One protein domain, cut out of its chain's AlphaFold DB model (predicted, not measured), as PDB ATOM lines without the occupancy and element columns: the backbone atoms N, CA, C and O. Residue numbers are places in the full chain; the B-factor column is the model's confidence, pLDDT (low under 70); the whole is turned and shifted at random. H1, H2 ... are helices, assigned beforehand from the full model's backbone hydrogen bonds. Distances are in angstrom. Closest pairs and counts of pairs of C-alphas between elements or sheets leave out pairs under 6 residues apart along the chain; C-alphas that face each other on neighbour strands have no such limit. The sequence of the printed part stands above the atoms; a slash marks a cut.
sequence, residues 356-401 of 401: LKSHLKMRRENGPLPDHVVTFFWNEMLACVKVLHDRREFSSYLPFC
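AT A GLANCE: This is residues 356 to 401 of the 401 residues of the protein "Protein kinase domain-containing protein" of Taenia asiatica (UniProt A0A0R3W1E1). A long single helix, H2, makes the length of a rod, and a short helix, H1, is folded back over its first part like the short arm of a hook, with a gap between the two. A tail, residues 396 to 401, turns away at the far end of H2. The printed part has 46 residues, with two named helices in the order H1, H2 and no named strand; the class is all helix. The whole is extended, with a radius of gyration of the C-alphas of 16.2 A and spans of 48 by 18 by 10 A.

IN THESE COORDINATES: Find C-alpha 356 at (13.339, -18.872, 32.332); there H1 begins, and it runs over residues 356 to 365, 13.9 A from first to last C-alpha. Next look at C-alpha 371 at (27.510, -19.906, 26.541), where H2 begins. From there H2 runs over residues 371 to 395, 36.1 A, to C-alpha 395 at (-0.190, 1.151, 16.874).

HOW THE PARTS SIT: Read the x column: it is higher at the last C-alpha of H1 than at its first, and lower at the last C-alpha of H2 than at its first. The link from H1 to H2 is tight, with 5 residues between them. H1 and H2 are apart, with no C-alpha of the one within 8 A of the other. Residues 378 to 401, of which 378 to 395 belong to H2, stand free. In the backbone of H1 every O i to N i+4 pair is within hydrogen-bond range, and in H2 20 of 21 are.

THE WHOLE: The two C-alphas farthest apart are those of Asn 366 and Pro 399, at 48.4 A. The printed part has no cut and ends at Cys 401, the chain's last residue. In the B-factor column the mean pLDDT of the printed part is 75.9, and residues 392 to 401 are under 70.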
ATOM      1  N   LEU A 356      11.931 -19.137  32.591       81.50
ATOM      2  CA  LEU A 356      13.339 -18.872  32.332       81.50
ATOM      3  C   LEU A 356      14.105 -18.530  33.607       81.50
ATOM      4  O   LEU A 356      15.237 -18.978  33.750       81.50
ATOM      5  N   LYS A 357      13.514 -17.795  34.556       80.56
ATOM      6  CA  LYS A 357      14.190 -17.465  35.818       80.56
ATOM      7  C   LYS A 357      14.463 -18.747  36.608       80.56
ATOM      8  O   LYS A 357      15.599 -18.987  37.017       80.56
ATOM      9  N   SER A 358      13.453 -19.600  36.765       79.75
ATOM     10  CA  SER A 358      13.571 -20.903  37.425       79.75
ATOM     11  C   SER A 358      14.441 -21.881  36.632       79.75
ATOM     12  O   SER A 358      15.233 -22.601  37.233       79.75
ATOM     13  N   HIS A 359      14.358 -21.888  35.298       79.88
ATOM     14  CA  HIS A 359      15.197 -22.730  34.439       79.88
ATOM     15  C   HIS A 359      16.676 -22.347  34.551       79.88
ATOM     16  O   HIS A 359      17.521 -23.214  34.757       79.88
ATOM     17  N   LEU A 360      17.001 -21.053  34.478       84.00
ATOM     18  CA  LEU A 360      18.369 -20.557  34.630       84.00
ATOM     19  C   LEU A 360      18.881 -20.736  36.066       84.00
ATOM     20  O   LEU A 360      20.050 -21.075  36.232       84.00
ATOM     21  N   LYS A 361      18.032 -20.594  37.097       83.06
ATOM     22  CA  LYS A 361      18.403 -20.902  38.492       83.06
ATOM     23  C   LYS A 361      18.752 -22.385  38.662       83.06
ATOM     24  O   LYS A 361      19.854 -22.692  39.103       83.06
ATOM     25  N   MET A 362      17.865 -23.282  38.230       82.56
ATOM     26  CA  MET A 362      18.062 -24.735  38.271       82.56
ATOM     27  C   MET A 362      19.314 -25.165  37.490       82.56
ATOM     28  O   MET A 362      20.076 -26.009  37.946       82.56
ATOM     29  N   ARG A 363      19.572 -24.565  36.320       82.50
ATOM     30  CA  ARG A 363      20.812 -24.793  35.560       82.50
ATOM     31  C   ARG A 363      22.044 -24.314  36.333       82.50
ATOM     32  O   ARG A 363      23.012 -25.060  36.405       82.50
ATOM     33  N   ARG A 364      21.993 -23.118  36.934       82.44
ATOM     34  CA  ARG A 364      23.107 -22.514  37.688       82.44
ATOM     35  C   ARG A 364      23.478 -23.306  38.945       82.44
ATOM     36  O   ARG A 364      24.649 -23.390  39.293       82.44
ATOM     37  N   GLU A 365      22.492 -23.904  39.607       82.62
ATOM     38  CA  GLU A 365      22.695 -24.804  40.754       82.62
ATOM     39  C   GLU A 365      23.495 -26.066  40.371       82.62
ATOM     40  O   GLU A 365      24.170 -26.640  41.219       82.62
ATOM     41  N   ASN A 366      23.497 -26.448  39.087       82.38
ATOM     42  CA  ASN A 366      24.279 -27.561  38.535       82.38
ATOM     43  C   ASN A 366      25.622 -27.125  37.902       82.38
ATOM     44  O   ASN A 366      26.303 -27.944  37.286       82.38
ATOM     45  N   GLY A 367      26.016 -25.851  38.039       83.56
ATOM     46  CA  GLY A 367      27.277 -25.298  37.528       83.56
ATOM     47  C   GLY A 367      27.098 -24.058  36.637       83.56
ATOM     48  O   GLY A 367      25.992 -23.536  36.499       83.56
ATOM     49  N   PRO A 368      28.181 -23.541  36.028       84.44
ATOM     50  CA  PRO A 368      28.106 -22.412  35.105       84.44
ATOM     51  C   PRO A 368      27.144 -22.676  33.937       84.44
ATOM     52  O   PRO A 368      27.112 -23.770  33.372       84.44
ATOM     53  N   LEU A 369      26.371 -21.657  33.554       86.19
ATOM     54  CA  LEU A 369      25.526 -21.711  32.360       86.19
ATOM     55  C   LEU A 369      26.418 -21.781  31.109       86.19
ATOM     56  O   LEU A 369      27.231 -20.879  30.929       86.19
ATOM     57  N   PRO A 370      26.269 -22.790  30.230       88.19
ATOM     58  CA  PRO A 370      27.040 -22.846  28.992       88.19
ATOM     59  C   PRO A 370      26.678 -21.690  28.054       88.19
ATOM     60  O   PRO A 370      25.492 -21.420  27.848       88.19
ATOM     61  N   ASP A 371      27.676 -21.081  27.413       88.44
ATOM     62  CA  ASP A 371      27.510 -19.906  26.541       88.44
ATOM     63  C   ASP A 371      26.403 -20.088  25.496       88.44
ATOM     64  O   ASP A 371      25.550 -19.220  25.330       88.44
ATOM     65  N   HIS A 372      26.331 -21.263  24.859       88.69
ATOM     66  CA  HIS A 372      25.310 -21.567  23.852       88.69
ATOM     67  C   HIS A 372      23.869 -21.484  24.391       88.69
ATOM     68  O   HIS A 372      22.957 -21.142  23.639       88.69
ATOM     69  N   VAL A 373      23.647 -21.763  25.683       86.25
ATOM     70  CA  VAL A 373      22.338 -21.618  26.343       86.25
ATOM     71  C   VAL A 373      22.002 -20.138  26.520       86.25
ATOM     72  O   VAL A 373      20.869 -19.730  26.263       86.25
ATOM     73  N   VAL A 374      22.989 -19.325  26.906       87.88
ATOM     74  CA  VAL A 374      22.836 -17.870  27.052       87.88
ATOM     75  C   VAL A 374      22.561 -17.227  25.692       87.88
ATOM     76  O   VAL A 374      21.570 -16.514  25.550       87.88
ATOM     77  N   THR A 375      23.356 -17.543  24.664       89.81
ATOM     78  CA  THR A 375      23.156 -17.066  23.286       89.81
ATOM     79  C   THR A 375      21.794 -17.482  22.726       89.81
ATOM     80  O   THR A 375      21.134 -16.678  22.070       89.81
ATOM     81  N   PHE A 376      21.338 -18.710  23.000       88.38
ATOM     82  CA  PHE A 376      20.016 -19.176  22.577       88.38
ATOM     83  C   PHE A 376      18.892 -18.324  23.181       88.38
ATOM     84  O   PHE A 376      18.097 -17.751  22.438       88.38
ATOM     85  N   PHE A 377      18.848 -18.180  24.511       86.56
ATOM     86  CA  PHE A 377      17.794 -17.389  25.155       86.56
ATOM     87  C   PHE A 377      17.879 -15.900  24.811       86.56
ATOM     88  O   PHE A 377      16.843 -15.262  24.649       86.56
ATOM     89  N   TRP A 378      19.085 -15.355  24.629       88.94
ATOM     90  CA  TRP A 378      19.282 -13.990  24.143       88.94
ATOM     91  C   TRP A 378      18.646 -13.773  22.763       88.94
ATOM     92  O   TRP A 378      17.860 -12.844  22.582       88.94
ATOM     93  N   ASN A 379      18.901 -14.677  21.813       89.75
ATOM     94  CA  ASN A 379      18.316 -14.611  20.473       89.75
ATOM     95  C   ASN A 379      16.785 -14.761  20.488       89.75
ATOM     96  O   ASN A 379      16.098 -14.057  19.749       89.75
ATOM     97  N   GLU A 380      16.234 -15.628  21.343       87.19
ATOM     98  CA  GLU A 380      14.780 -15.770  21.501       87.19
ATOM     99  C   GLU A 380      14.133 -14.518  22.122       87.19
ATOM    100  O   GLU A 380      13.080 -14.079  21.656       87.19
ATOM    101  N   MET A 381      14.780 -13.885  23.111       87.44
ATOM    102  CA  MET A 381      14.323 -12.610  23.678       87.44
ATOM    103  C   MET A 381      14.352 -11.486  22.635       87.44
ATOM    104  O   MET A 381      13.347 -10.794  22.468       87.44
ATOM    105  N   LEU A 382      15.446 -11.341  21.876       89.00
ATOM    106  CA  LEU A 382      15.543 -10.352  20.796       89.00
ATOM    107  C   LEU A 382      14.502 -10.589  19.692       89.00
ATOM    108  O   LEU A 382      13.894  -9.634  19.208       89.00
ATOM    109  N   ALA A 383      14.248 -11.845  19.316       86.94
ATOM    110  CA  ALA A 383      13.205 -12.183  18.349       86.94
ATOM    111  C   ALA A 383      11.801 -11.810  18.859       86.94
ATOM    112  O   ALA A 383      10.985 -11.310  18.086       86.94
ATOM    113  N   CYS A 384      11.524 -12.007  20.152       86.00
ATOM    114  CA  CYS A 384      10.271 -11.590  20.784       86.00
ATOM    115  C   CYS A 384      10.114 -10.057  20.797       86.00
ATOM    116  O   CYS A 384       9.082  -9.544  20.363       86.00
ATOM    117  N   VAL A 385      11.148  -9.321  21.225       85.62
ATOM    118  CA  VAL A 385      11.157  -7.844  21.246       85.62
ATOM    119  C   VAL A 385      11.001  -7.263  19.841       85.62
ATOM    120  O   VAL A 385      10.217  -6.335  19.650       85.62
ATOM    121  N   LYS A 386      11.657  -7.847  18.828       87.31
ATOM    122  CA  LYS A 386      11.469  -7.426  17.434       87.31
ATOM    123  C   LYS A 386      10.008  -7.545  16.995       87.31
ATOM    124  O   LYS A 386       9.468  -6.590  16.452       87.31
ATOM    125  N   VAL A 387       9.354  -8.677  17.260       87.75
ATOM    126  CA  VAL A 387       7.937  -8.869  16.905       87.75
ATOM    127  C   VAL A 387       7.030  -7.869  17.643       87.75
ATOM    128  O   VAL A 387       6.071  -7.374  17.052       87.75
ATOM    129  N   LEU A 388       7.336  -7.537  18.903       84.12
ATOM    130  CA  LEU A 388       6.626  -6.494  19.651       84.12
ATOM    131  C   LEU A 388       6.779  -5.119  18.988       84.12
ATOM    132  O   LEU A 388       5.777  -4.436  18.791       84.12
ATOM    133  N   HIS A 389       7.997  -4.728  18.602       83.44
ATOM    134  CA  HIS A 389       8.257  -3.453  17.922       83.44
ATOM    135  C   HIS A 389       7.559  -3.391  16.555       83.44
ATOM    136  O   HIS A 389       6.802  -2.453  16.308       83.44
ATOM    137  N   ASP A 390       7.708  -4.437  15.734       85.25
ATOM    138  CA  ASP A 390       7.098  -4.554  14.401       85.25
ATOM    139  C   ASP A 390       5.552  -4.453  14.438       85.25
ATOM    140  O   ASP A 390       4.928  -4.114  13.433       85.25
ATOM    141  N   ARG A 391       4.905  -4.744  15.580       78.19
ATOM    142  CA  ARG A 391       3.459  -4.518  15.799       78.19
ATOM    143  C   ARG A 391       3.140  -3.176  16.456       78.19
ATOM    144  O   ARG A 391       2.158  -2.540  16.077       78.19
ATOM    145  N   ARG A 392       3.938  -2.736  17.434       68.19
ATOM    146  CA  ARG A 392       3.702  -1.496  18.191       68.19
ATOM    147  C   ARG A 392       3.879  -0.250  17.323       68.19
ATOM    148  O   ARG A 392       3.146   0.714  17.514       68.19
ATOM    149  N   GLU A 393       4.765  -0.291  16.330       54.50
ATOM    150  CA  GLU A 393       4.961   0.809  15.377       54.50
ATOM    151  C   GLU A 393       3.695   1.081  14.536       54.50
ATOM    152  O   GLU A 393       3.329   2.237  14.338       54.50
ATOM    153  N   PHE A 394       2.920   0.046  14.180       49.06
ATOM    154  CA  PHE A 394       1.588   0.204  13.565       49.06
ATOM    155  C   PHE A 394       0.520   0.758  14.527       49.06
ATOM    156  O   PHE A 394      -0.478   1.318  14.076       49.06
ATOM    157  N   SER A 395       0.717   0.627  15.842       44.47
ATOM    158  CA  SER A 395      -0.190   1.151  16.874       44.47
ATOM    159  C   SER A 395       0.133   2.592  17.301       44.47
ATOM    160  O   SER A 395      -0.572   3.146  18.145       44.47
ATOM    161  N   SER A 396       1.166   3.217  16.724       43.47
ATOM    162  CA  SER A 396       1.640   4.567  17.080       43.47
ATOM    163  C   SER A 396       0.692   5.717  16.693       43.47
ATOM    164  O   SER A 396       0.926   6.861  17.071       43.47
ATOM    165  N   TYR A 397      -0.411   5.425  15.993       40.81
ATOM    166  CA  TYR A 397      -1.461   6.399  15.660       40.81
ATOM    167  C   TYR A 397      -2.488   6.647  16.779       40.81
ATOM    168  O   TYR A 397      -3.411   7.440  16.588       40.81
ATOM    169  N   LEU A 398      -2.344   6.005  17.942       33.22
ATOM    170  CA  LEU A 398      -3.092   6.369  19.145       33.22
ATOM    171  C   LEU A 398      -2.204   7.246  20.044       33.22
ATOM    172  O   LEU A 398      -1.165   6.767  20.502       33.22
ATOM    173  N   PRO A 399      -2.575   8.518  20.301       30.94
ATOM    174  CA  PRO A 399      -1.873   9.341  21.281       30.94
ATOM    175  C   PRO A 399      -2.089   8.774  22.693       30.94
ATOM    176  O   PRO A 399      -3.021   8.000  22.910       30.94
ATOM    177  N   PHE A 400      -1.267   9.220  23.649       29.14
ATOM    178  CA  PHE A 400      -1.213   8.742  25.043       29.14
ATOM    179  C   PHE A 400      -0.491   7.390  25.233       29.14
ATOM    180  O   PHE A 400      -1.055   6.395  25.691       29.14
ATOM    181  N   CYS A 401       0.810   7.403  24.930       33.12
ATOM    182  CA  CYS A 401       1.840   6.822  25.800       33.12
ATOM    183  C   CYS A 401       2.661   7.980  26.384       33.12
ATOM    184  O   CYS A 401       2.761   9.008  25.675       33.12
TER     185      CYS A 401